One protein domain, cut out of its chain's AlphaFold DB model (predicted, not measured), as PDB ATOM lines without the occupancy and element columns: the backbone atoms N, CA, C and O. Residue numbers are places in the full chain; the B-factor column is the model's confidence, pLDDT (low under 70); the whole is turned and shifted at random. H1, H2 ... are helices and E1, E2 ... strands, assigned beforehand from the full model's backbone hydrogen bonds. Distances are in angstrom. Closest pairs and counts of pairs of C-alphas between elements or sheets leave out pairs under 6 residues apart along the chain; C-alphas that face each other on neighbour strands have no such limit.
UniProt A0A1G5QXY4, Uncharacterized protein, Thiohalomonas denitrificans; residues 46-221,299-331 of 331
ATOM      1  N   ASN A  46     106.337  45.675  91.344       94.00
ATOM      2  CA  ASN A  46     105.955  44.404  91.960       94.00
ATOM      3  C   ASN A  46     104.863  44.675  92.982       94.00
ATOM      4  O   ASN A  46     105.115  45.457  93.888       94.00
ATOM      5  N   LEU A  47     103.749  43.959  92.916       95.62
ATOM      6  CA  LEU A  47     102.777  43.867  93.999       95.62
ATOM      7  C   LEU A  47     102.840  42.453  94.583       95.62
ATOM      8  O   LEU A  47     102.804  41.460  93.851       95.62
ATOM      9  N   ASN A  48     102.974  42.345  95.902       94.75
ATOM     10  CA  ASN A  48     102.957  41.063  96.599       94.75
ATOM     11  C   ASN A  48     101.690  40.969  97.443       94.75
ATOM     12  O   ASN A  48     101.537  41.694  98.416       94.75
ATOM     13  N   ILE A  49     100.823  40.025  97.114       93.56
ATOM     14  CA  ILE A  49      99.644  39.714  97.907       93.56
ATOM     15  C   ILE A  49      99.991  38.502  98.773       93.56
ATOM     16  O   ILE A  49     100.278  37.409  98.267       93.56
ATOM     17  N   LEU A  50     100.057  38.707 100.082       91.94
ATOM     18  CA  LEU A  50     100.514  37.723 101.053       91.94
ATOM     19  C   LEU A  50      99.353  37.231 101.900       91.94
ATOM     20  O   LEU A  50      98.585  38.016 102.446       91.94
ATOM     21  N   ALA A  51      99.270  35.918 102.069       88.62
ATOM     22  CA  ALA A  51      98.303  35.343 102.980       88.62
ATOM     23  C   ALA A  51      98.669  35.635 104.440       88.62
ATOM     24  O   ALA A  51      99.802  35.383 104.864       88.62
ATOM     25  N   LYS A  52      97.682  36.071 105.218       84.38
ATOM     26  CA  LYS A  52      97.721  36.212 106.670       84.38
ATOM     27  C   LYS A  52      96.897  35.124 107.366       84.38
ATOM     28  O   LYS A  52      95.954  34.565 106.804       84.38
ATOM     29  N   ASN A  53      97.294  34.796 108.594       80.44
ATOM     30  CA  ASN A  53      96.514  33.982 109.528       80.44
ATOM     31  C   ASN A  53      95.588  34.871 110.377       80.44
ATOM     32  O   ASN A  53      95.736  36.088 110.382       80.44
ATOM     33  N   ALA A  54      94.664  34.257 111.121       76.44
ATOM     34  CA  ALA A  54      93.700  34.978 111.960       76.44
ATOM     35  C   ALA A  54      94.354  35.853 113.046       76.44
ATOM     36  O   ALA A  54      93.842  36.917 113.366       76.44
ATOM     37  N   ASP A  55      95.512  35.438 113.568       80.31
ATOM     38  CA  ASP A  55      96.242  36.186 114.602       80.31
ATOM     39  C   ASP A  55      97.170  37.273 114.026       80.31
ATOM     40  O   ASP A  55      97.972  37.861 114.753       80.31
ATOM     41  N   PHE A  56      97.142  37.501 112.710       82.69
ATOM     42  CA  PHE A  56      97.989  38.506 112.080       82.69
ATOM     43  C   PHE A  56      97.467  39.909 112.372       82.69
ATOM     44  O   PHE A  56      96.353  40.266 111.991       82.69
ATOM     45  N   THR A  57      98.312  40.736 112.979       82.94
ATOM     46  CA  THR A  57      98.061  42.171 113.107       82.94
ATOM     47  C   THR A  57      98.653  42.899 111.910       82.94
ATOM     48  O   THR A  57      99.838  42.748 111.607       82.94
ATOM     49  N   CYS A  58      97.821  43.691 111.243       80.94
ATOM     50  CA  CYS A  58      98.251  44.547 110.150       80.94
ATOM     51  C   CYS A  58      99.322  45.537 110.624       80.94
ATOM     52  O   CYS A  58      99.164  46.118 111.700       80.94
ATOM     53  N   PRO A  59     100.416  45.718 109.863       84.06
ATOM     54  CA  PRO A  59     101.417  46.726 110.188       84.06
ATOM     55  C   PRO A  59     100.795  48.124 110.260       84.06
ATOM     56  O   PRO A  59      99.833  48.406 109.548       84.06
ATOM     57  N   GLU A  60     101.356  49.001 111.088       82.62
ATOM     58  CA  GLU A  60     101.026  50.428 111.040       82.62
ATOM     59  C   GLU A  60     101.700  51.101 109.836       82.62
ATOM     60  O   GLU A  60     102.705  50.608 109.312       82.62
ATOM     61  N   ALA A  61     101.160  52.251 109.422       84.44
ATOM     62  CA  ALA A  61     101.754  53.081 108.383       84.44
ATOM     63  C   ALA A  61     103.187  53.482 108.767       84.44
ATOM     64  O   ALA A  61     103.435  53.958 109.878       84.44
ATOM     65  N   SER A  62     104.127  53.326 107.839       85.75
ATOM     66  CA  SER A  62     105.484  53.850 108.000       85.75
ATOM     67  C   SER A  62     105.579  55.287 107.507       85.75
ATOM     68  O   SER A  62     105.007  55.622 106.475       85.75
ATOM     69  N   TYR A  63     106.362  56.103 108.210       90.88
ATOM     70  CA  TYR A  63     106.667  57.482 107.832       90.88
ATOM     71  C   TYR A  63     108.180  57.697 107.830       90.88
ATOM     72  O   TYR A  63     108.905  57.042 108.586       90.88
ATOM     73  N   ASP A  64     108.655  58.592 106.973       90.69
ATOM     74  CA  ASP A  64     110.058  58.982 106.918       90.69
ATOM     75  C   ASP A  64     110.419  60.039 107.983       90.69
ATOM     76  O   ASP A  64     109.610  60.411 108.838       90.69
ATOM     77  N   GLU A  65     111.663  60.528 107.958       91.69
ATOM     78  CA  GLU A  65     112.151  61.533 108.916       91.69
ATOM     79  C   GLU A  65     111.451  62.901 108.787       91.69
ATOM     80  O   GLU A  65     111.555  63.726 109.698       91.69
ATOM     81  N   LEU A  66     110.747  63.148 107.678       91.81
ATOM     82  CA  LEU A  66     110.004  64.377 107.395       91.81
ATOM     83  C   LEU A  66     108.507  64.244 107.723       91.81
ATOM     84  O   LEU A  66     107.787  65.241 107.685       91.81
ATOM     85  N   GLY A  67     108.055  63.047 108.108       85.44
ATOM     86  CA  GLY A  67     106.655  62.747 108.388       85.44
ATOM     87  C   GLY A  67     105.836  62.421 107.138       85.44
ATOM     88  O   GLY A  67     104.609  62.403 107.218       85.44
ATOM     89  N   GLU A  68     106.483  62.162 106.001       85.44
ATOM     90  CA  GLU A  68     105.822  61.708 104.779       85.44
ATOM     91  C   GLU A  68     105.603  60.193 104.841       85.44
ATOM     92  O   GLU A  68     106.466  59.441 105.299       85.44
ATOM     93  N   GLN A  69     104.426  59.730 104.412       83.69
ATOM     94  CA  GLN A  69     104.106  58.305 104.424       83.69
ATOM     95  C   GLN A  69     104.988  57.555 103.419       83.69
ATOM     96  O   GLN A  69     105.026  57.874 102.232       83.69
ATOM     97  N   VAL A  70     105.658  56.511 103.899       86.19
ATOM     98  CA  VAL A  70     106.420  55.575 103.076       86.19
ATOM     99  C   VAL A  70     105.487  54.445 102.675       86.19
ATOM    100  O   VAL A  70     105.037  53.670 103.522       86.19
ATOM    101  N   TYR A  71     105.209  54.354 101.379       87.50
ATOM    102  CA  TYR A  71     104.321  53.340 100.829       87.50
ATOM    103  C   TYR A  71     105.055  52.028 100.562       87.50
ATOM    104  O   TYR A  71     106.214  51.993 100.147       87.50
ATOM    105  N   GLY A  72     104.349  50.927 100.809       88.06
ATOM    106  CA  GLY A  72     104.809  49.583 100.498       88.06
ATOM    107  C   GLY A  72     104.222  49.053  99.195       88.06
ATOM    108  O   GLY A  72     103.447  49.710  98.503       88.06
ATOM    109  N   ASN A  73     104.563  47.804  98.898       93.12
ATOM    110  CA  ASN A  73     104.075  47.070  97.736       93.12
ATOM    111  C   ASN A  73     103.480  45.703  98.115       93.12
ATOM    112  O   ASN A  73     103.574  44.724  97.363       93.12
ATOM    113  N   VAL A  74     102.950  45.616  99.335       93.31
ATOM    114  CA  VAL A  74     102.447  44.386  99.942       93.31
ATOM    115  C   VAL A  74     101.007  44.593 100.382       93.31
ATOM    116  O   VAL A  74     100.737  45.555 101.084       93.31
ATOM    117  N   ILE A  75     100.125  43.668 100.013       92.62
ATOM    118  CA  ILE A  75      98.755  43.572 100.527       92.62
ATOM    119  C   ILE A  75      98.623  42.252 101.282       92.62
ATOM    120  O   ILE A  75      99.082  41.213 100.804       92.62
ATOM    121  N   TYR A  76      98.001  42.277 102.452       90.56
ATOM    122  CA  TYR A  76      97.736  41.104 103.269       90.56
ATOM    123  C   TYR A  76      96.282  40.681 103.130       90.56
ATOM    124  O   TYR A  76      95.375  41.445 103.450       90.56
ATOM    125  N   ILE A  77      96.081  39.433 102.713       88.31
ATOM    126  CA  ILE A  77      94.763  38.830 102.508       88.31
ATOM    127  C   ILE A  77      94.594  37.582 103.372       88.31
ATOM    128  O   ILE A  77      95.580  36.920 103.696       88.31
ATOM    129  N   PRO A  78      93.374  37.179 103.715       84.12
ATOM    130  CA  PRO A  78      93.118  35.874 104.309       84.12
ATOM    131  C   PRO A  78      93.669  34.744 103.436       84.12
ATOM    132  O   PRO A  78      93.620  34.776 102.204       84.12
ATOM    133  N   ARG A  79      94.218  33.719 104.089       80.56
ATOM    134  CA  ARG A  79      94.759  32.543 103.395       80.56
ATOM    135  C   ARG A  79      93.689  31.694 102.709       80.56
ATOM    136  O   ARG A  79      93.961  31.087 101.678       80.56
ATOM    137  N   GLU A  80      92.528  31.611 103.331       76.00
ATOM    138  CA  GLU A  80      91.347  30.946 102.802       76.00
ATOM    139  C   GLU A  80      90.216  31.956 102.864       76.00
ATOM    140  O   GLU A  80      90.091  32.680 103.856       76.00
ATOM    141  N   GLN A  81      89.445  32.037 101.786       72.44
ATOM    142  CA  GLN A  81      88.289  32.916 101.734       72.44
ATOM    143  C   GLN A  81      87.263  32.496 102.795       72.44
ATOM    144  O   GLN A  81      86.933  31.315 102.928       72.44
ATOM    145  N   GLY A  82      86.802  33.475 103.573       69.25
ATOM    146  CA  GLY A  82      85.720  33.309 104.537       69.25
ATOM    147  C   GLY A  82      84.351  33.505 103.884       69.25
ATOM    148  O   GLY A  82      84.140  33.139 102.731       69.25
ATOM    149  N   SER A  83      83.414  34.093 104.627       68.00
ATOM    150  CA  SER A  83      82.137  34.562 104.070       68.00
ATOM    151  C   SER A  83      82.282  35.829 103.232       68.00
ATOM    152  O   SER A  83      81.457  36.066 102.354       68.00
ATOM    153  N   ASP A  84      83.312  36.623 103.516       67.88
ATOM    154  CA  ASP A  84      83.456  37.969 102.978       67.88
ATOM    155  C   ASP A  84      84.384  37.941 101.752       67.88
ATOM    156  O   ASP A  84      85.374  37.190 101.738       67.88
ATOM    157  N   PRO A  85      84.063  38.699 100.690       73.62
ATOM    158  CA  PRO A  85      84.906  38.772  99.508       73.62
ATOM    159  C   PRO A  85      86.227  39.469  99.840       73.62
ATOM    160  O   PRO A  85      86.261  40.462 100.561       73.62
ATOM    161  N   ILE A  86      87.327  38.975  99.274       84.50
ATOM    162  CA  ILE A  86      88.611  39.674  99.340       84.50
ATOM    163  C   ILE A  86      88.619  40.681  98.192       84.50
ATOM    164  O   ILE A  86      88.643  40.281  97.028       84.50
ATOM    165  N   SER A  87      88.605  41.971  98.508       86.81
ATOM    166  CA  SER A  87      88.595  43.046  97.518       86.81
ATOM    167  C   SER A  87      89.873  43.881  97.572       86.81
ATOM    168  O   SER A  87      90.433  44.155  98.637       86.81
ATOM    169  N   ILE A  88      90.361  44.262  96.393       89.44
ATOM    170  CA  ILE A  88      91.486  45.180  96.221       89.44
ATOM    171  C   ILE A  88      91.060  46.260  95.231       89.44
ATOM    172  O   ILE A  88      90.872  45.966  94.053       89.44
ATOM    173  N   LEU A  89      90.929  47.498  95.695       88.12
ATOM    174  CA  LEU A  89      90.683  48.657  94.847       88.12
ATOM    175  C   LEU A  89      92.011  49.159  94.267       88.12
ATOM    176  O   LEU A  89      92.919  49.556  94.995       88.12
ATOM    177  N   MET A  90      92.143  49.123  92.950       89.94
ATOM    178  CA  MET A  90      93.284  49.696  92.245       89.94
ATOM    179  C   MET A  90      92.856  51.016  91.614       89.94
ATOM    180  O   MET A  90      91.882  51.048  90.872       89.94
ATOM    181  N   GLU A  91      93.581  52.088  91.903       85.38
ATOM    182  CA  GLU A  91      93.234  53.445  91.479       85.38
ATOM    183  C   GLU A  91      94.336  54.029  90.590       85.38
ATOM    184  O   GLU A  91      95.534  53.890  90.874       85.38
ATOM    185  N   SER A  92      93.936  54.683  89.502       84.75
ATOM    186  CA  SER A  92      94.802  55.502  88.647       84.75
ATOM    187  C   SER A  92      93.921  56.370  87.732       84.75
ATOM    188  O   SER A  92      92.704  56.417  87.910       84.75
ATOM    189  N   GLY A  93      94.508  57.092  86.779       73.06
ATOM    190  CA  GLY A  93      93.746  57.953  85.875       73.06
ATOM    191  C   GLY A  93      94.607  58.880  85.020       73.06
ATOM    192  O   GLY A  93      95.813  59.007  85.252       73.06
ATOM    193  N   SER A  94      93.999  59.541  84.028       70.25
ATOM    194  CA  SER A  94      94.716  60.434  83.106       70.25
ATOM    195  C   SER A  94      95.039  61.817  83.674       70.25
ATOM    196  O   SER A  94      95.918  62.498  83.135       70.25
ATOM    197  N   LYS A  95      94.369  62.258  84.748       67.44
ATOM    198  CA  LYS A  95      94.551  63.602  85.326       67.44
ATOM    199  C   LYS A  95      94.480  63.612  86.855       67.44
ATOM    200  O   LYS A  95      94.145  62.628  87.496       67.44
ATOM    201  N   GLY A  96      94.820  64.768  87.438       56.41
ATOM    202  CA  GLY A  96      94.546  65.123  88.832       56.41
ATOM    203  C   GLY A  96      95.320  64.342  89.913       56.41
ATOM    204  O   GLY A  96      96.164  63.494  89.612       56.41
ATOM    205  N   PRO A  97      95.057  64.639  91.203       51.62
ATOM    206  CA  PRO A  97      95.780  64.048  92.331       51.62
ATOM    207  C   PRO A  97      95.428  62.574  92.587       51.62
ATOM    208  O   PRO A  97      96.284  61.843  93.088       51.62
ATOM    209  N   LYS A  98      94.213  62.109  92.238       55.47
ATOM    210  CA  LYS A  98      93.862  60.677  92.339       55.47
ATOM    211  C   LYS A  98      94.446  59.837  91.185       55.47
ATOM    212  O   LYS A  98      94.679  58.651  91.376       55.47
ATOM    213  N   GLY A  99      94.786  60.445  90.040       55.62
ATOM    214  CA  GLY A  99      95.416  59.773  88.895       55.62
ATOM    215  C   GLY A  99      96.899  59.451  89.097       55.62
ATOM    216  O   GLY A  99      97.541  58.882  88.219       55.62
ATOM    217  N   ALA A 100      97.464  59.808  90.259       58.75
ATOM    218  CA  ALA A 100      98.837  59.476  90.635       58.75
ATOM    219  C   ALA A 100      99.889  59.962  89.609       58.75
ATOM    220  O   ALA A 100     100.955  59.359  89.486       58.75
ATOM    221  N   THR A 101      99.612  61.066  88.904       60.59
ATOM    222  CA  THR A 101     100.394  61.574  87.757       60.59
ATOM    223  C   THR A 101     101.843  61.955  88.090       60.59
ATOM    224  O   THR A 101     102.714  61.846  87.230       60.59
ATOM    225  N   ASP A 102     102.129  62.305  89.347       65.88
ATOM    226  CA  ASP A 102     103.478  62.627  89.842       65.88
ATOM    227  C   ASP A 102     104.162  61.459  90.581       65.88
ATOM    228  O   ASP A 102     105.261  61.595  91.129       65.88
ATOM    229  N   THR A 103     103.523  60.291  90.627       68.12
ATOM    230  CA  THR A 103     103.991  59.149  91.420       68.12
ATOM    231  C   THR A 103     104.862  58.248  90.561       68.12
ATOM    232  O   THR A 103     104.388  57.632  89.615       68.12
ATOM    233  N   ALA A 104     106.148  58.131  90.891       79.75
ATOM    234  CA  ALA A 104     107.073  57.285  90.131       79.75
ATOM    235  C   ALA A 104     107.013  55.794  90.522       79.75
ATOM    236  O   ALA A 104     107.694  54.965  89.912       79.75
ATOM    237  N   GLU A 105     106.241  55.446  91.554       86.06
ATOM    238  CA  GLU A 105     106.232  54.122  92.174       86.06
ATOM    239  C   GLU A 105     104.807  53.665  92.504       86.06
ATOM    240  O   GLU A 105     103.926  54.480  92.769       86.06
ATOM    241  N   LEU A 106     104.589  52.346  92.505       90.69
ATOM    242  CA  LEU A 106     103.357  51.739  93.012       90.69
ATOM    243  C   LEU A 106     103.246  51.986  94.518       90.69
ATOM    244  O   LEU A 106     104.176  51.669  95.260       90.69
ATOM    245  N   GLN A 107     102.091  52.480  94.958       90.50
ATOM    246  CA  GLN A 107     101.826  52.801  96.357       90.50
ATOM    247  C   GLN A 107     100.646  51.986  96.871       90.50
ATOM    248  O   GLN A 107      99.522  52.183  96.428       90.50
ATOM    249  N   VAL A 108     100.869  51.082  97.823       89.88
ATOM    250  CA  VAL A 108      99.759  50.453  98.553       89.88
ATOM    251  C   VAL A 108      99.297  51.407  99.652       89.88
ATOM    252  O   VAL A 108     100.047  51.672 100.593       89.88
ATOM    253  N   THR A 109      98.087  51.939  99.500       85.12
ATOM    254  CA  THR A 109      97.470  52.939 100.384       85.12
ATOM    255  C   THR A 109      96.713  52.296 101.536       85.12
ATOM    256  O   THR A 109      96.751  52.822 102.645       85.12
ATOM    257  N   ASP A 110      96.122  51.128 101.291       84.50
ATOM    258  CA  ASP A 110      95.606  50.232 102.317       84.50
ATOM    259  C   ASP A 110      96.138  48.822 102.049       84.50
ATOM    260  O   ASP A 110      95.851  48.202 101.024       84.50
ATOM    261  N   TRP A 111      96.992  48.330 102.944       87.00
ATOM    262  CA  TRP A 111      97.703  47.062 102.785       87.00
ATOM    263  C   TRP A 111      96.990  45.884 103.432       87.00
ATOM    264  O   TRP A 111      97.569  44.797 103.470       87.00
ATOM    265  N   CYS A 112      95.779  46.043 103.952       80.69
ATOM    266  CA  CYS A 112      95.108  44.959 104.646       80.69
ATOM    267  C   CYS A 112      93.654  44.823 104.238       80.69
ATOM    268  O   CYS A 112      92.831  45.653 104.578       80.69
ATOM    269  N   THR A 113      93.318  43.689 103.623       74.88
ATOM    270  CA  THR A 113      91.909  43.313 103.508       74.88
ATOM    271  C   THR A 113      91.454  42.750 104.847       74.88
ATOM    272  O   THR A 113      92.196  42.007 105.514       74.88
ATOM    273  N   GLU A 114      90.233  43.048 105.263       65.94
ATOM    274  CA  GLU A 114      89.648  42.339 106.386       65.94
ATOM    275  C   GLU A 114      89.221  40.936 105.942       65.94
ATOM    276  O   GLU A 114      88.703  40.688 104.858       65.94
ATOM    277  N   SER A 115      89.488  39.959 106.790       49.19
ATOM    278  CA  SER A 115      88.490  38.934 107.068       49.19
ATOM    279  C   SER A 115      88.692  38.547 108.510       49.19
ATOM    280  O   SER A 115      89.817  38.626 109.007       49.19
ATOM    281  N   PHE A 116      87.602  38.107 109.125       43.66
ATOM    282  CA  PHE A 116      87.358  37.994 110.561       43.66
ATOM    283  C   PHE A 116      86.791  39.309 111.116       43.66
ATOM    284  O   PHE A 116      87.569  40.212 111.409       43.66
ATOM    285  N   PRO A 117      85.454  39.418 111.269       37.53
ATOM    286  CA  PRO A 117      84.799  40.645 111.703       37.53
ATOM    287  C   PRO A 117      85.321  41.058 113.079       37.53
ATOM    288  O   PRO A 117      84.929  40.490 114.100       37.53
ATOM    289  N   ASN A 118      86.188  42.065 113.114       38.00
ATOM    290  CA  ASN A 118      86.362  42.896 114.291       38.00
ATOM    291  C   ASN A 118      85.593  44.183 114.025       38.00
ATOM    292  O   ASN A 118      86.131  45.174 113.552       38.00
ATOM    293  N   ALA A 119      84.305  44.122 114.358       41.28
ATOM    294  CA  ALA A 119      83.312  45.188 114.273       41.28
ATOM    295  C   ALA A 119      83.607  46.385 115.207       41.28
ATOM    296  O   ALA A 119      82.739  46.806 115.975       41.28
ATOM    297  N   THR A 120      84.838  46.893 115.228       46.44
ATOM    298  CA  THR A 120      85.248  47.991 116.113       46.44
ATOM    299  C   THR A 120      85.805  49.199 115.376       46.44
ATOM    300  O   THR A 120      85.910  50.258 115.996       46.44
ATOM    301  N   ASN A 121      86.148  49.074 114.093       45.41
ATOM    302  CA  ASN A 121      86.796  50.139 113.344       45.41
ATOM    303  C   ASN A 121      86.091  50.229 111.986       45.41
ATOM    304  O   ASN A 121      86.180  49.289 111.213       45.41
ATOM    305  N   ASP A 122      85.391  51.324 111.695       43.25
ATOM    306  CA  ASP A 122      84.682  51.558 110.423       43.25
ATOM    307  C   ASP A 122      85.647  51.773 109.221       43.25
ATOM    308  O   ASP A 122      85.471  52.696 108.428       43.25
ATOM    309  N   GLN A 123      86.725  50.988 109.115       46.50
ATOM    310  CA  GLN A 123      87.651  50.982 107.979       46.50
ATOM    311  C   GLN A 123      87.150  49.933 106.986       46.50
ATOM    312  O   GLN A 123      86.851  48.814 107.383       46.50
ATOM    313  N   GLY A 124      86.973  50.325 105.722       49.22
ATOM    314  CA  GLY A 124      86.394  49.457 104.696       49.22
ATOM    315  C   GLY A 124      87.146  48.131 104.543       49.22
ATOM    316  O   GLY A 124      88.356  48.066 104.715       49.22
ATOM    317  N   ASP A 125      86.419  47.076 104.178       67.06
ATOM    318  CA  ASP A 125      86.908  45.689 104.207       67.06
ATOM    319  C   ASP A 125      87.981  45.357 103.136       67.06
ATOM    320  O   ASP A 125      88.550  44.259 103.128       67.06
ATOM    321  N   GLY A 126      88.263  46.290 102.218       76.12
ATOM    322  CA  GLY A 126      89.115  46.101 101.044       76.12
ATOM    323  C   GLY A 126      90.460  46.823 101.124       76.12
ATOM    324  O   GLY A 126      90.566  47.931 101.633       76.12
ATOM    325  N   ALA A 127      91.490  46.213 100.542       86.62
ATOM    326  CA  ALA A 127      92.791  46.853 100.369       86.62
ATOM    327  C   ALA A 127      92.748  47.837  99.194       86.62
ATOM    328  O   ALA A 127      91.910  47.714  98.303       86.62
ATOM    329  N   SER A 128      93.689  48.777  99.143       88.44
ATOM    330  CA  SER A 128      93.774  49.746  98.052       88.44
ATOM    331  C   SER A 128      95.209  50.038  97.640       88.44
ATOM    332  O   SER A 128      96.144  49.990  98.448       88.44
ATOM    333  N   LEU A 129      95.401  50.326  96.355       90.56
ATOM    334  CA  LEU A 129      96.688  50.744  95.818       90.56
ATOM    335  C   LEU A 129      96.526  51.749  94.686       90.56
ATOM    336  O   LEU A 129      95.541  51.723  93.954       90.56
ATOM    337  N   ARG A 130      97.564  52.557  94.490       89.12
ATOM    338  CA  ARG A 130      97.706  53.468  93.360       89.12
ATOM    339  C   ARG A 130      98.818  53.006  92.440       89.12
ATOM    340  O   ARG A 130      99.933  52.711  92.889       89.12
ATOM    341  N   LEU A 131      98.505  52.946  91.152       88.62
ATOM    342  CA  LEU A 131      99.470  52.637  90.107       88.62
ATOM    343  C   LEU A 131      99.885  53.937  89.398       88.62
ATOM    344  O   LEU A 131      99.011  54.749  89.089       88.62
ATOM    345  N   PRO A 132     101.184  54.141  89.105       87.88
ATOM    346  CA  PRO A 132     101.626  55.270  88.296       87.88
ATOM    347  C   PRO A 132     100.887  55.337  86.960       87.88
ATOM    348  O   PRO A 132     100.699  54.306  86.305       87.88
ATOM    349  N   ALA A 133     100.517  56.542  86.535       85.06
ATOM    350  CA  ALA A 133      99.886  56.741  85.237       85.06
ATOM    351  C   ALA A 133     100.807  56.257  84.100       85.06
ATOM    352  O   ALA A 133     102.016  56.510  84.099       85.06
ATOM    353  N   ASN A 134     100.237  55.555  83.119       86.06
ATOM    354  CA  ASN A 134     100.933  55.165  81.897       86.06
ATOM    355  C   ASN A 134      99.952  55.171  80.723       86.06
ATOM    356  O   ASN A 134      99.050  54.339  80.672       86.06
ATOM    357  N   SER A 135     100.179  56.058  79.754       84.94
ATOM    358  CA  SER A 135      99.309  56.232  78.586       84.94
ATOM    359  C   SER A 135      99.227  55.009  77.671       84.94
ATOM    360  O   SER A 135      98.279  54.893  76.916       84.94
ATOM    361  N   ASN A 136     100.199  54.095  77.717       85.06
ATOM    362  CA  ASN A 136     100.162  52.830  76.977       85.06
ATOM    363  C   ASN A 136      99.724  51.653  77.867       85.06
ATOM    364  O   ASN A 136      99.707  50.510  77.413       85.06
ATOM    365  N   GLY A 137      99.439  51.906  79.147       89.12
ATOM    366  CA  GLY A 137      99.103  50.886  80.127       89.12
ATOM    367  C   GLY A 137     100.277  49.999  80.541       89.12
ATOM    368  O   GLY A 137     101.453  50.380  80.492       89.12
ATOM    369  N   TYR A 138      99.939  48.796  81.006       90.88
ATOM    370  CA  TYR A 138     100.898  47.833  81.532       90.88
ATOM    371  C   TYR A 138     100.621  46.429  81.008       90.88
ATOM    372  O   TYR A 138      99.485  45.968  81.016       90.88
ATOM    373  N   ALA A 139     101.678  45.683  80.687       92.06
ATOM    374  CA  ALA A 139     101.560  44.232  80.630       92.06
ATOM    375  C   ALA A 139     101.614  43.669  82.055       92.06
ATOM    376  O   ALA A 139     102.587  43.898  82.789       92.06
ATOM    377  N   VAL A 140     100.582  42.926  82.449       93.00
ATOM    378  CA  VAL A 140     100.424  42.425  83.815       93.00
ATOM    379  C   VAL A 140     100.629  40.923  83.843       93.00
ATOM    380  O   VAL A 140      99.946  40.160  83.169       93.00
ATOM    381  N   TYR A 141     101.574  40.479  84.664       92.62
ATOM    382  CA  TYR A 141     101.848  39.060  84.860       92.62
ATOM    383  C   TYR A 141     101.637  38.685  86.314       92.62
ATOM    384  O   TYR A 141     102.134  39.373  87.209       92.62
ATOM    385  N   ALA A 142     100.989  37.550  86.553       93.19
ATOM    386  CA  ALA A 142     100.719  37.071  87.898       93.19
ATOM    387  C   ALA A 142     101.099  35.609  88.100       93.19
ATOM    388  O   ALA A 142     101.074  34.791  87.180       93.19
ATOM    389  N   ARG A 143     101.476  35.256  89.333       90.31
ATOM    390  CA  ARG A 143     101.722  33.857  89.699       90.31
ATOM    391  C   ARG A 143     101.558  33.595  91.188       90.31
ATOM    392  O   ARG A 143     101.917  34.428  92.020       90.31
ATOM    393  N   VAL A 144     101.189  32.363  91.518       88.88
ATOM    394  CA  VAL A 144     101.170  31.861  92.896       88.88
ATOM    395  C   VAL A 144     102.508  31.210  93.255       88.88
ATOM    396  O   VAL A 144     103.035  30.370  92.531       88.88
ATOM    397  N   THR A 145     103.067  31.575  94.407       83.88
ATOM    398  CA  THR A 145     104.312  31.045  94.982       83.88
ATOM    399  C   THR A 145     104.101  30.586  96.441       83.88
ATOM    400  O   THR A 145     102.970  30.477  96.905       83.88
ATOM    401  N   GLY A 146     105.163  30.236  97.183       75.50
ATOM    402  CA  GLY A 146     105.083  29.838  98.610       75.50
ATOM    403  C   GLY A 146     105.250  28.333  98.844       75.50
ATOM    404  O   GLY A 146     105.884  27.681  98.016       75.50
ATOM    405  N   LYS A 147     104.653  27.746  99.891       70.06
ATOM    406  CA  LYS A 147     104.550  26.280 100.111       70.06
ATOM    407  C   LYS A 147     103.188  25.763  99.595       70.06
ATOM    408  O   LYS A 147     102.226  26.518  99.693       70.06
ATOM    409  N   PRO A 148     103.075  24.553  99.005       64.88
ATOM    410  CA  PRO A 148     101.764  24.014  98.630       64.88
ATOM    411  C   PRO A 148     100.904  23.744  99.872       64.88
ATOM    412  O   PRO A 148     101.451  23.491 100.951       64.88
ATOM    413  N   SER A 149      99.580  23.773  99.703       65.75
ATOM    414  CA  SER A 149      98.634  23.196 100.664       65.75
ATOM    415  C   SER A 149      98.876  21.688 100.826       65.75
ATOM    416  O   SER A 149      99.536  21.059  99.990       65.75
ATOM    417  N   GLU A 150      98.385  21.107 101.924       63.62
ATOM    418  CA  GLU A 150      98.552  19.674 102.210       63.62
ATOM    419  C   GLU A 150      97.929  18.796 101.113       63.62
ATOM    420  O   GLU A 150      98.533  17.797 100.716       63.62
ATOM    421  N   ASP A 151      96.827  19.265 100.524       64.19
ATOM    422  CA  ASP A 151      96.085  18.582  99.457       64.19
ATOM    423  C   ASP A 151      96.657  18.835  98.052       64.19
ATOM    424  O   ASP A 151      96.236  18.228  97.069       64.19
ATOM    425  N   GLY A 152      97.655  19.716  97.929       61.12
ATOM    426  CA  GLY A 152      98.359  20.001  96.676       61.12
ATOM    427  C   GLY A 152      97.607  20.885  95.674       61.12
ATOM    428  O   GLY A 152      98.254  21.429  94.781       61.12
ATOM    429  N   SER A 153      96.298  21.096  95.834       67.12
ATOM    430  CA  SER A 153      95.502  22.053  95.059       67.12
ATOM    431  C   SER A 153      95.541  23.426  95.731       67.12
ATOM    432  O   SER A 153      94.806  23.693  96.676       67.12
ATOM    433  N   THR A 154      96.456  24.289  95.293       83.75
ATOM    434  CA  THR A 154      96.527  25.685  95.747       83.75
ATOM    435  C   THR A 154      96.261  26.602  94.564       83.75
ATOM    436  O   THR A 154      96.997  26.538  93.571       83.75
ATOM    437  N   SER A 155      95.257  27.466  94.685       85.81
ATOM    438  CA  SER A 155      94.873  28.409  93.637       85.81
ATOM    439  C   SER A 155      94.443  29.757  94.201       85.81
ATOM    440  O   SER A 155      94.076  29.863  95.369       85.81
ATOM    441  N   ALA A 156      94.497  30.771  93.348       88.12
ATOM    442  CA  ALA A 156      93.853  32.051  93.575       88.12
ATOM    443  C   ALA A 156      93.160  32.484  92.283       88.12
ATOM    444  O   ALA A 156      93.800  32.454  91.231       88.12
ATOM    445  N   SER A 157      91.885  32.847  92.355       89.00
ATOM    446  CA  SER A 157      91.136  33.396  91.222       89.00
ATOM    447  C   SER A 157      90.982  34.894  91.400       89.00
ATOM    448  O   SER A 157      90.730  35.339  92.515       89.00
ATOM    449  N   MET A 158      91.156  35.657  90.329       88.44
ATOM    450  CA  MET A 158      90.986  37.107  90.316       88.44
ATOM    451  C   MET A 158      90.006  37.485  89.214       88.44
ATOM    452  O   MET A 158      90.129  36.967  88.109       88.44
ATOM    453  N   SER A 159      89.081  38.388  89.507       88.25
ATOM    454  CA  SER A 159      88.202  39.040  88.535       88.25
ATOM    455  C   SER A 159      88.249  40.547  88.743       88.25
ATOM    456  O   SER A 159      88.646  41.015  89.815       88.25
ATOM    457  N   SER A 160      87.863  41.298  87.717       85.56
ATOM    458  CA  SER A 160      87.957  42.754  87.706       85.56
ATOM    459  C   SER A 160      86.627  43.377  87.310       85.56
ATOM    460  O   SER A 160      85.959  42.906  86.394       85.56
ATOM    461  N   GLU A 161      86.257  44.437  88.018       81.94
ATOM    462  CA  GLU A 161      85.040  45.212  87.805       81.94
ATOM    463  C   GLU A 161      85.356  46.702  87.972       81.94
ATOM    464  O   GLU A 161      86.221  47.081  88.768       81.94
ATOM    465  N   LEU A 162      84.676  47.564  87.217       80.25
ATOM    466  CA  LEU A 162      84.769  49.008  87.421       80.25
ATOM    467  C   LEU A 162      84.011  49.394  88.694       80.25
ATOM    468  O   LEU A 162      82.820  49.130  88.811       80.25
ATOM    469  N   SER A 163      84.701  50.036  89.637       81.31
ATOM    470  CA  SER A 163      84.084  50.573  90.853       81.31
ATOM    471  C   SER A 163      83.554  51.987  90.646       81.31
ATOM    472  O   SER A 163      82.492  52.310  91.164       81.31
ATOM    473  N   TYR A 164      84.325  52.832  89.962       76.38
ATOM    474  CA  TYR A 164      83.966  54.210  89.640       76.38
ATOM    475  C   TYR A 164      84.796  54.696  88.448       76.38
ATOM    476  O   TYR A 164      85.917  54.221  88.223       76.38
ATOM    477  N   VAL A 165      84.239  55.638  87.692       76.94
ATOM    478  CA  VAL A 165      84.861  56.278  86.528       76.94
ATOM    479  C   VAL A 165      84.433  57.744  86.551       76.94
ATOM    480  O   VAL A 165      83.274  58.044  86.280       76.94
ATOM    481  N   GLU A 166      85.354  58.638  86.897       76.38
ATOM    482  CA  GLU A 166      85.065  60.048  87.177       76.38
ATOM    483  C   GLU A 166      85.892  60.987  86.281       76.38
ATOM    484  O   GLU A 166      86.998  60.644  85.841       76.38
ATOM    485  N   ASP A 167      85.381  62.197  86.052       72.00
ATOM    486  CA  ASP A 167      86.173  63.307  85.511       72.00
ATOM    487  C   ASP A 167      86.950  64.079  86.597       72.00
ATOM    488  O   ASP A 167      86.868  63.799  87.794       72.00
ATOM    489  N   GLU A 168      87.723  65.090  86.186       73.38
ATOM    490  CA  GLU A 168      88.498  65.926  87.111       73.38
ATOM    491  C   GLU A 168      87.663  66.743  88.116       73.38
ATOM    492  O   GLU A 168      88.188  67.150  89.159       73.38
ATOM    493  N   SER A 169      86.380  66.954  87.824       68.00
ATOM    494  CA  SER A 169      85.422  67.641  88.691       68.00
ATOM    495  C   SER A 169      84.730  66.679  89.666       68.00
ATOM    496  O   SER A 169      84.062  67.143  90.586       68.00
ATOM    497  N   GLY A 170      84.926  65.365  89.508       66.38
ATOM    498  CA  GLY A 170      84.275  64.327  90.304       66.38
ATOM    499  C   GLY A 170      82.901  63.914  89.775       66.38
ATOM    500  O   GLY A 170      82.156  63.283  90.515       66.38
ATOM    501  N   ASN A 171      82.554  64.261  88.529       63.38
ATOM    502  CA  ASN A 171      81.339  63.739  87.908       63.38
ATOM    503  C   ASN A 171      81.522  62.271  87.567       63.38
ATOM    504  O   ASN A 171      82.485  61.923  86.876       63.38
ATOM    505  N   ASP A 172      80.539  61.452  87.926       67.44
ATOM    506  CA  ASP A 172      80.417  60.116  87.363       67.44
ATOM    507  C   ASP A 172      80.221  60.222  85.848       67.44
ATOM    508  O   ASP A 172      79.306  60.882  85.340       67.44
ATOM    509  N   LEU A 173      81.102  59.566  85.099       66.81
ATOM    510  CA  LEU A 173      80.980  59.517  83.655       66.81
ATOM    511  C   LEU A 173      79.891  58.531  83.259       66.81
ATOM    512  O   LEU A 173      79.828  57.398  83.741       66.81
ATOM    513  N   VAL A 174      79.053  58.944  82.308       62.78
ATOM    514  CA  VAL A 174      78.040  58.051  81.753       62.78
ATOM    515  C   VAL A 174      78.758  56.976  80.945       62.78
ATOM    516  O   VAL A 174      79.373  57.254  79.914       62.78
ATOM    517  N   MET A 175      78.686  55.739  81.426       59.91
ATOM    518  CA  MET A 175      79.228  54.576  80.737       59.91
ATOM    519  C   MET A 175      78.135  53.903  79.919       59.91
ATOM    520  O   MET A 175      77.163  53.379  80.464       59.91
ATOM    521  N   LEU A 176      78.322  53.857  78.605       51.91
ATOM    522  CA  LEU A 176      77.475  53.085  77.703       51.91
ATOM    523  C   LEU A 176      78.266  51.867  77.245       51.91
ATOM    524  O   LEU A 176      78.898  51.822  76.193       51.91
ATOM    525  N   GLY A 177      78.271  50.850  78.101       42.47
ATOM    526  CA  GLY A 177      78.792  49.541  77.731       42.47
ATOM    527  C   GLY A 177      77.864  48.828  76.746       42.47
ATOM    528  O   GLY A 177      76.646  49.028  76.740       42.47
ATOM    529  N   MET A 178      78.426  47.921  75.944       32.53
ATOM    530  CA  MET A 178      77.621  46.874  75.322       32.53
ATOM    531  C   MET A 178      77.014  46.032  76.447       32.53
ATOM    532  O   MET A 178      77.744  45.430  77.231       32.53
ATOM    533  N   VAL A 179      75.681  46.017  76.533       35.75
ATOM    534  CA  VAL A 179      74.940  45.194  77.493       35.75
ATOM    535  C   VAL A 179      75.104  43.731  77.101       35.75
ATOM    536  O   VAL A 179      74.361  43.171  76.292       35.75
ATOM    537  N   ASP A 180      76.127  43.123  77.669       36.41
ATOM    538  CA  ASP A 180      76.181  41.701  77.906       36.41
ATOM    539  C   ASP A 180      75.088  41.330  78.938       36.41
ATOM    540  O   ASP A 180      74.625  42.150  79.735       36.41
ATOM    541  N   LYS A 181      74.599  40.091  78.864       26.62
ATOM    542  CA  LYS A 181      73.457  39.585  79.641       26.62
ATOM    543  C   LYS A 181      73.630  39.648  81.174       26.62
ATOM    544  O   LYS A 181      72.632  39.422  81.857       26.62
ATOM    545  N   ASP A 182      74.828  39.929  81.695       37.28
ATOM    546  CA  ASP A 182      75.128  39.922  83.132       37.28
ATOM    547  C   ASP A 182      75.449  41.314  83.737       37.28
ATOM    548  O   ASP A 182      75.561  41.414  84.957       37.28
ATOM    549  N   GLY A 183      75.520  42.396  82.949       45.25
ATOM    550  CA  GLY A 183      75.818  43.754  83.444       45.25
ATOM    551  C   GLY A 183      76.938  44.453  82.665       45.25
ATOM    552  O   GLY A 183      77.509  43.881  81.741       45.25
ATOM    553  N   VAL A 184      77.224  45.722  82.984       56.03
ATOM    554  CA  VAL A 184      78.257  46.519  82.294       56.03
ATOM    555  C   VAL A 184      79.651  45.996  82.662       56.03
ATOM    556  O   VAL A 184      80.249  46.445  83.633       56.03
ATOM    557  N   SER A 185      80.204  45.079  81.867       56.00
ATOM    558  CA  SER A 185      81.647  44.819  81.842       56.00
ATOM    559  C   SER A 185      82.078  44.211  80.512       56.00
ATOM    560  O   SER A 185      81.616  43.149  80.110       56.00
ATOM    561  N   THR A 186      82.997  44.883  79.834       65.31
ATOM    562  CA  THR A 186      83.573  44.498  78.537       65.31
ATOM    563  C   THR A 186      85.088  44.364  78.658       65.31
ATOM    564  O   THR A 186      85.856  44.787  77.786       65.31
ATOM    565  N   PHE A 187      85.528  43.813  79.791       73.50
ATOM    566  CA  PHE A 187      86.915  43.416  79.945       73.50
ATOM    567  C   PHE A 187      87.230  42.321  78.932       73.50
ATOM    568  O   PHE A 187      86.391  41.476  78.620       73.50
ATOM    569  N   SER A 188      88.456  42.300  78.420       73.62
ATOM    570  CA  SER A 188      88.876  41.218  77.518       73.62
ATOM    571  C   SER A 188      88.930  39.843  78.219       73.62
ATOM    572  O   SER A 188      89.047  38.810  77.553       73.62
ATOM    573  N   SER A 189      88.836  39.823  79.556       75.88
ATOM    574  CA  SER A 189      88.767  38.634  80.402       75.88
ATOM    575  C   SER A 189      87.934  38.892  81.665       75.88
ATOM    576  O   SER A 189      88.238  39.813  82.416       75.88
ATOM    577  N   ASP A 190      86.961  38.022  81.958       76.56
ATOM    578  CA  ASP A 190      86.088  38.127  83.148       76.56
ATOM    579  C   ASP A 190      86.782  37.684  84.452       76.56
ATOM    580  O   ASP A 190      86.340  37.979  85.562       76.56
ATOM    581  N   GLY A 191      87.882  36.940  84.333       84.25
ATOM    582  CA  GLY A 191      88.679  36.488  85.463       84.25
ATOM    583  C   GLY A 191      89.775  35.506  85.063       84.25
ATOM    584  O   GLY A 191      89.760  34.947  83.971       84.25
ATOM    585  N   GLU A 192      90.732  35.277  85.958       88.25
ATOM    586  CA  GLU A 192      91.824  34.321  85.772       88.25
ATOM    587  C   GLU A 192      92.058  33.503  87.048       88.25
ATOM    588  O   GLU A 192      92.205  34.052  88.143       88.25
ATOM    589  N   THR A 193      92.185  32.179  86.904       88.12
ATOM    590  CA  THR A 193      92.565  31.280  88.005       88.12
ATOM    591  C   THR A 193      94.043  30.906  87.937       88.12
ATOM    592  O   THR A 193      94.496  30.064  87.157       88.12
ATOM    593  N   LEU A 194      94.813  31.448  88.873       85.88
ATOM    594  CA  LEU A 194      96.224  31.152  89.046       85.88
ATOM    595  C   LEU A 194      96.400  29.888  89.886       85.88
ATOM    596  O   LEU A 194      96.156  29.874  91.092       85.88
ATOM    597  N   THR A 195      96.905  28.822  89.272       83.81
ATOM    598  CA  THR A 195      97.281  27.596  89.989       83.81
ATOM    599  C   THR A 195      98.761  27.590  90.355       83.81
ATOM    600  O   THR A 195      99.630  28.022  89.596       83.81
ATOM    601  N   ARG A 196      99.078  27.071  91.543       78.88
ATOM    602  CA  ARG A 196     100.460  26.972  92.029       78.88
ATOM    603  C   ARG A 196     101.300  25.957  91.248       78.88
ATOM    604  O   ARG A 196     102.495  26.175  91.056       78.88
ATOM    605  N   THR A 197     100.715  24.827  90.869       73.62
ATOM    606  CA  THR A 197     101.392  23.700  90.210       73.62
ATOM    607  C   THR A 197     100.676  23.345  88.913       73.62
ATOM    608  O   THR A 197      99.470  23.539  88.803       73.62
ATOM    609  N   SER A 198     101.421  22.833  87.934       66.44
ATOM    610  CA  SER A 198     100.869  22.270  86.697       66.44
ATOM    611  C   SER A 198     100.368  20.842  86.916       66.44
ATOM    612  O   SER A 198     101.048  20.061  87.589       66.44
ATOM    613  N   ASP A 199      99.267  20.472  86.267       61.91
ATOM    614  CA  ASP A 199      98.693  19.121  86.335       61.91
ATOM    615  C   ASP A 199      99.491  18.078  85.517       61.91
ATOM    616  O   ASP A 199      99.296  16.873  85.651       61.91
ATOM    617  N   ASP A 200     100.477  18.528  84.733       58.34
ATOM    618  CA  ASP A 200     101.239  17.753  83.738       58.34
ATOM    619  C   ASP A 200     102.239  16.725  84.327       58.34
ATOM    620  O   ASP A 200     103.117  16.204  83.632       58.34
ATOM    621  N   GLY A 201     102.163  16.439  85.631       50.31
ATOM    622  CA  GLY A 201     102.868  15.333  86.293       50.31
ATOM    623  C   GLY A 201     104.398  15.444  86.410       50.31
ATOM    624  O   GLY A 201     105.027  14.569  87.008       50.31
ATOM    625  N   LYS A 202     105.035  16.507  85.901       45.97
ATOM    626  CA  LYS A 202     106.497  16.711  85.968       45.97
ATOM    627  C   LYS A 202     106.903  17.654  87.105       45.97
ATOM    628  O   LYS A 202     107.397  18.752  86.888       45.97
ATOM    629  N   GLY A 203     106.756  17.159  88.334       51.94
ATOM    630  CA  GLY A 203     107.274  17.785  89.555       51.94
ATOM    631  C   GLY A 203     106.378  18.879  90.146       51.94
ATOM    632  O   GLY A 203     105.702  19.611  89.436       51.94
ATOM    633  N   LYS A 204     106.405  19.022  91.480       56.62
ATOM    634  CA  LYS A 204     105.666  20.048  92.251       56.62
ATOM    635  C   LYS A 204     106.299  21.449  92.132       56.62
ATOM    636  O   LYS A 204     106.394  22.183  93.118       56.62
ATOM    637  N   GLY A 205     106.837  21.770  90.956       60.81
ATOM    638  CA  GLY A 205     107.448  23.061  90.665       60.81
ATOM    639  C   GLY A 205     106.399  24.169  90.665       60.81
ATOM    640  O   GLY A 205     105.231  23.931  90.374       60.81
ATOM    641  N   VAL A 206     106.821  25.381  91.015       69.56
ATOM    642  CA  VAL A 206     105.964  26.567  90.929       69.56
ATOM    643  C   VAL A 206     105.639  26.839  89.458       69.56
ATOM    644  O   VAL A 206     106.561  26.896  88.639       69.56
ATOM    645  N   LYS A 207     104.352  27.006  89.130       79.19
ATOM    646  CA  LYS A 207     103.881  27.361  87.787       79.19
ATOM    647  C   LYS A 207     104.528  28.679  87.348       79.19
ATOM    648  O   LYS A 207     104.790  29.577  88.155       79.19
ATOM    649  N   LYS A 208     104.839  28.771  86.056       84.12
ATOM    650  CA  LYS A 208     105.290  30.027  85.445       84.12
ATOM    651  C   LYS A 208     104.190  31.083  85.593       84.12
ATOM    652  O   LYS A 208     103.027  30.725  85.753       84.12
ATOM    653  N   ALA A 209     104.571  32.359  85.578       87.00
ATOM    654  CA  ALA A 209     103.580  33.426  85.588       87.00
ATOM    655  C   ALA A 209     102.681  33.372  84.349       87.00
ATOM    656  O   ALA A 209     103.130  32.981  83.269       87.00
ATOM    657  N   THR A 210     101.426  33.741  84.564       89.56
ATOM    658  CA  THR A 210     100.384  33.881  83.555       89.56
ATOM    659  C   THR A 210     100.280  35.353  83.169       89.56
ATOM    660  O   THR A 210     100.445  36.219  84.029       89.56
ATOM    661  N   ASP A 211     100.048  35.619  81.888       89.56
ATOM    662  CA  ASP A 211      99.676  36.947  81.399       89.56
ATOM    663  C   ASP A 211      98.216  37.208  81.776       89.56
ATOM    664  O   ASP A 211      97.342  36.447  81.372       89.56
ATOM    665  N   ILE A 212      97.981  38.227  82.596       90.31
ATOM    666  CA  ILE A 212      96.653  38.632  83.067       90.31
ATOM    667  C   ILE A 212      96.312  40.054  82.619       90.31
ATOM    668  O   ILE A 212      95.433  40.682  83.202       90.31
ATOM    669  N   SER A 213      97.016  40.573  81.606       90.12
ATOM    670  CA  SER A 213      96.806  41.936  81.097       90.12
ATOM    671  C   SER A 213      95.346  42.168  80.706       90.12
ATOM    672  O   SER A 213      94.811  43.240  80.958       90.12
ATOM    673  N   GLY A 214      94.669  41.123  80.221       86.69
ATOM    674  CA  GLY A 214      93.278  41.211  79.807       86.69
ATOM    675  C   GLY A 214      92.268  41.577  80.905       86.69
ATOM    676  O   GLY A 214      91.202  42.096  80.585       86.69
ATOM    677  N   LEU A 215      92.612  41.395  82.188       89.25
ATOM    678  CA  LEU A 215      91.796  41.865  83.323       89.25
ATOM    679  C   LEU A 215      91.778  43.400  83.458       89.25
ATOM    680  O   LEU A 215      91.002  43.950  84.231       89.25
ATOM    681  N   PHE A 216      92.649  44.088  82.723       90.06
ATOM    682  CA  PHE A 216      92.806  45.539  82.735       90.06
ATOM    683  C   PHE A 216      92.568  46.163  81.353       90.06
ATOM    684  O   PHE A 216      92.742  47.369  81.194       90.06
ATOM    685  N   GLU A 217      92.207  45.361  80.351       88.69
ATOM    686  CA  GLU A 217      91.853  45.832  79.011       88.69
ATOM    687  C   GLU A 217      90.331  45.917  78.910       88.69
ATOM    688  O   GLU A 217      89.649  44.903  79.061       88.69
ATOM    689  N   TRP A 218      89.809  47.114  78.657       86.00
ATOM    690  CA  TRP A 218      88.383  47.427  78.631       86.00
ATOM    691  C   TRP A 218      87.950  47.934  77.248       86.00
ATOM    692  O   TRP A 218      88.713  48.609  76.555       86.00
ATOM    693  N   SER A 219      86.723  47.608  76.828       84.31
ATOM    694  CA  SER A 219      86.184  48.036  75.526       84.31
ATOM    695  C   SER A 219      84.756  48.562  75.623       84.31
ATOM    696  O   SER A 219      83.823  47.793  75.796       84.31
ATOM    697  N   GLY A 220      84.508  49.845  75.439       81.88
ATOM    698  CA  GLY A 220      83.147  50.370  75.525       81.88
ATOM    699  C   GLY A 220      83.092  51.849  75.215       81.88
ATOM    700  O   GLY A 220      84.067  52.416  74.729       81.88
ATOM    701  N   GLU A 221      81.954  52.474  75.487       82.69
ATOM    702  CA  GLU A 221      81.776  53.908  75.305       82.69
ATOM    703  C   GLU A 221      81.761  54.621  76.660       82.69
ATOM    704  O   GLU A 221      81.051  54.225  77.587       82.69
ATOM    705  N   GLU A 299      88.528  50.349  72.359       84.94
ATOM    706  CA  GLU A 299      88.709  48.933  72.027       84.94
ATOM    707  C   GLU A 299      90.018  48.425  72.639       84.94
ATOM    708  O   GLU A 299      91.097  48.853  72.235       84.94
ATOM    709  N   ASN A 300      89.918  47.482  73.579       85.00
ATOM    710  CA  ASN A 300      91.036  46.922  74.350       85.00
ATOM    711  C   ASN A 300      91.939  48.007  74.968       85.00
ATOM    712  O   ASN A 300      93.163  47.879  74.973       85.00
ATOM    713  N   GLU A 301      91.336  49.093  75.451       87.62
ATOM    714  CA  GLU A 301      92.061  50.196  76.074       87.62
ATOM    715  C   GLU A 301      92.479  49.811  77.490       87.62
ATOM    716  O   GLU A 301      91.755  49.105  78.199       87.62
ATOM    717  N   TRP A 302      93.636  50.298  77.932       90.38
ATOM    718  CA  TRP A 302      94.026  50.142  79.324       90.38
ATOM    719  C   TRP A 302      93.034  50.888  80.217       90.38
ATOM    720  O   TRP A 302      92.855  52.096  80.090       90.38
ATOM    721  N   VAL A 303      92.397  50.176  81.142       87.19
ATOM    722  CA  VAL A 303      91.216  50.661  81.865       87.19
ATOM    723  C   VAL A 303      91.438  51.992  82.589       87.19
ATOM    724  O   VAL A 303      90.531  52.810  82.648       87.19
ATOM    725  N   PHE A 304      92.650  52.276  83.070       88.31
ATOM    726  CA  PHE A 304      92.954  53.545  83.743       88.31
ATOM    727  C   PHE A 304      93.156  54.744  82.794       88.31
ATOM    728  O   PHE A 304      93.418  55.845  83.266       88.31
ATOM    729  N   ASN A 305      93.041  54.551  81.477       87.19
ATOM    730  CA  ASN A 305      93.148  55.610  80.468       87.19
ATOM    731  C   ASN A 305      91.790  56.066  79.916       87.19
ATOM    732  O   ASN A 305      91.746  56.979  79.094       87.19
ATOM    733  N   ILE A 306      90.685  55.428  80.315       83.38
ATOM    734  CA  ILE A 306      89.365  55.708  79.727       83.38
ATOM    735  C   ILE A 306      88.721  56.990  80.284       83.38
ATOM    736  O   ILE A 306      87.786  57.510  79.671       83.38
ATOM    737  N   ALA A 307      89.226  57.489  81.420       79.75
ATOM    738  CA  ALA A 307      88.740  58.663  82.142       79.75
ATOM    739  C   ALA A 307      89.836  59.312  83.010       79.75
ATOM    740  O   ALA A 307      90.925  58.754  83.188       79.75
ATOM    741  N   ASP A 308      89.517  60.468  83.597       77.94
ATOM    742  CA  ASP A 308      90.441  61.219  84.450       77.94
ATOM    743  C   ASP A 308      90.763  60.494  85.753       77.94
ATOM    744  O   ASP A 308      91.921  60.531  86.176       77.94
ATOM    745  N   PHE A 309      89.785  59.794  86.337       77.31
ATOM    746  CA  PHE A 309      89.973  58.903  87.477       77.31
ATOM    747  C   PHE A 309      89.190  57.609  87.304       77.31
ATOM    748  O   PHE A 309      88.012  57.614  86.961       77.31
ATOM    749  N   VAL A 310      89.841  56.484  87.585       82.19
ATOM    750  CA  VAL A 310      89.236  55.163  87.455       82.19
ATOM    751  C   VAL A 310      89.620  54.301  88.650       82.19
ATOM    752  O   VAL A 310      90.802  54.104  88.949       82.19
ATOM    753  N   GLY A 311      88.602  53.754  89.307       83.25
ATOM    754  CA  GLY A 311      88.733  52.734  90.335       83.25
ATOM    755  C   GLY A 311      88.398  51.364  89.762       83.25
ATOM    756  O   GLY A 311      87.264  51.120  89.359       83.25
ATOM    757  N   LEU A 312      89.365  50.452  89.760       84.94
ATOM    758  CA  LEU A 312      89.180  49.057  89.368       84.94
ATOM    759  C   LEU A 312      89.115  48.177  90.618       84.94
ATOM    760  O   LEU A 312      90.116  48.003  91.319       84.94
ATOM    761  N   LEU A 313      87.956  47.583  90.889       84.62
ATOM    762  CA  LEU A 313      87.793  46.622  91.968       84.62
ATOM    763  C   LEU A 313      88.241  45.241  91.492       84.62
ATOM    764  O   LEU A 313      87.656  44.649  90.590       84.62
ATOM    765  N   SER A 314      89.287  44.708  92.114       85.88
ATOM    766  CA  SER A 314      89.714  43.327  91.910       85.88
ATOM    767  C   SER A 314      89.172  42.449  93.029       85.88
ATOM    768  O   SER A 314      89.583  42.586  94.184       85.88
ATOM    769  N   THR A 315      88.266  41.533  92.697       86.19
ATOM    770  CA  THR A 315      87.814  40.495  93.629       86.19
ATOM    771  C   THR A 315      88.750  39.300  93.547       86.19
ATOM    772  O   THR A 315      89.156  38.880  92.463       86.19
ATOM    773  N   LEU A 316      89.107  38.750  94.703       87.06
ATOM    774  CA  LEU A 316      89.997  37.611  94.812       87.06
ATOM    775  C   LEU A 316      89.336  36.463  95.582       87.06
ATOM    776  O   LEU A 316      88.892  36.620  96.716       87.06
ATOM    777  N   GLU A 317      89.386  35.269  95.008       87.25
ATOM    778  CA  GLU A 317      89.090  34.027  95.713       87.25
ATOM    779  C   GLU A 317      90.399  33.311  96.030       87.25
ATOM    780  O   GLU A 317      91.116  32.864  95.129       87.25
ATOM    781  N   ASN A 318      90.744  33.200  97.315       86.31
ATOM    782  CA  ASN A 318      91.983  32.552  97.733       86.31
ATOM    783  C   ASN A 318      91.723  31.154  98.308       86.31
ATOM    784  O   ASN A 318      91.155  31.013  99.390       86.31
ATOM    785  N   ASN A 319      92.211  30.122  97.618       85.62
ATOM    786  CA  ASN A 319      92.136  28.729  98.050       85.62
ATOM    787  C   ASN A 319      93.515  28.241  98.526       85.62
ATOM    788  O   ASN A 319      94.183  27.403  97.903       85.62
ATOM    789  N   GLY A 320      93.988  28.843  99.619       81.19
ATOM    790  CA  GLY A 320      95.209  28.439 100.308       81.19
ATOM    791  C   GLY A 320      96.511  28.980  99.710       81.19
ATOM    792  O   GLY A 320      97.590  28.525 100.122       81.19
ATOM    793  N   ALA A 321      96.458  29.915  98.753       86.50
ATOM    794  CA  ALA A 321      97.646  30.530  98.167       86.50
ATOM    795  C   ALA A 321      98.332  31.444  99.183       86.50
ATOM    796  O   ALA A 321      97.724  32.337  99.758       86.50
ATOM    797  N   TYR A 322      99.629  31.214  99.400       85.94
ATOM    798  CA  TYR A 322     100.407  31.952 100.401       85.94
ATOM    799  C   TYR A 322     100.957  33.282  99.900       85.94
ATOM    800  O   TYR A 322     101.195  34.197 100.683       85.94
ATOM    801  N   ASN A 323     101.299  33.336  98.619       90.06
ATOM    802  CA  ASN A 323     101.981  34.475  98.036       90.06
ATOM    803  C   ASN A 323     101.617  34.550  96.560       90.06
ATOM    804  O   ASN A 323     102.106  33.742  95.766       90.06
ATOM    805  N   ILE A 324     100.771  35.507  96.216       92.31
ATOM    806  CA  ILE A 324     100.428  35.850  94.845       92.31
ATOM    807  C   ILE A 324     101.292  37.056  94.484       92.31
ATOM    808  O   ILE A 324     101.327  38.053  95.199       92.31
ATOM    809  N   LYS A 325     102.054  36.946  93.401       93.38
ATOM    810  CA  LYS A 325     102.900  38.036  92.913       93.38
ATOM    811  C   LYS A 325     102.299  38.559  91.635       93.38
ATOM    812  O   LYS A 325     102.080  37.752  90.738       93.38
ATOM    813  N   LEU A 326     102.093  39.864  91.566       95.19
ATOM    814  CA  LEU A 326     101.735  40.579  90.352       95.19
ATOM    815  C   LEU A 326     102.918  41.457  89.952       95.19
ATOM    816  O   LEU A 326     103.648  41.985  90.801       95.19
ATOM    817  N   ARG A 327     103.130  41.589  88.649       94.50
ATOM    818  CA  ARG A 327     104.121  42.491  88.081       94.50
ATOM    819  C   ARG A 327     103.510  43.301  86.960       94.50
ATOM    820  O   ARG A 327     102.996  42.713  86.015       94.50
ATOM    821  N   PHE A 328     103.656  44.612  87.067       93.81
ATOM    822  CA  PHE A 328     103.187  45.585  86.093       93.81
ATOM    823  C   PHE A 328     104.389  46.085  85.299       93.81
ATOM    824  O   PHE A 328     105.309  46.675  85.872       93.81
ATOM    825  N   TYR A 329     104.408  45.811  83.999       91.88
ATOM    826  CA  TYR A 329     105.464  46.230  83.079       91.88
ATOM    827  C   TYR A 329     104.956  47.399  82.231       91.88
ATOM    828  O   TYR A 329     104.074  47.157  81.409       91.88
ATOM    829  N   PRO A 330     105.476  48.626  82.421       91.12
ATOM    830  CA  PRO A 330     105.153  49.774  81.568       91.12
ATOM    831  C   PRO A 330     105.313  49.443  80.073       91.12
ATOM    832  O   PRO A 330     106.326  48.828  79.713       91.12
ATOM    833  N   LEU A 331     104.352  49.846  79.231       86.38
ATOM    834  CA  LEU A 331     104.372  49.640  77.772       86.38
ATOM    835  C   LEU A 331     104.889  50.847  76.971       86.38
ATOM    836  O   LEU A 331     104.693  52.005  77.404       86.38
TER     837      LEU A 331
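What this domain is: This is residues 46 to 221 and 299 to 331 of the 331 residues of an uncharacterized protein of Thiohalomonas denitrificans (UniProt A0A1G5QXY4). With little regular structure, two strongly twisted mixed sheets make a face-to-face sandwich: E4 E5 E3 E10 E7 E9 and E2 E1 E11 E6. Of 209 printed residues, 77 are in named elements, mostly strand. It is compact, radius of gyration of the C-alphas 17.6 A, spanning 51 by 45 by 33 A.

How they stand to each other: E10, residues 309 to 319, is antiparallel to E7, 155 to 166; N 157 and O 317 are 2.9 A apart. E1, 46 to 52, is antiparallel to E11, 323 to 330; N 47 and O 326 are 2.9 A apart. H1, 213 to 216, only grazes the larger sheet.

Where its parts are: E2 is residues 74 to 78, E3 86 to 92, E4 107 to 110, E5 127 to 130, E6 138 to 145, E9 192 to 195. E8, 174 to 176, pairs with no named strand. E7 runs 33.7 A from C-alpha 155 (94.873, 28.409, 93.637) to C-alpha 166 (85.065, 60.048, 87.177).

The domain as a whole: Across the cut, residues 222 to 298, C-alphas 221 and 299 are 9.1 A apart. Residues 169 to 186 are under pLDDT 70.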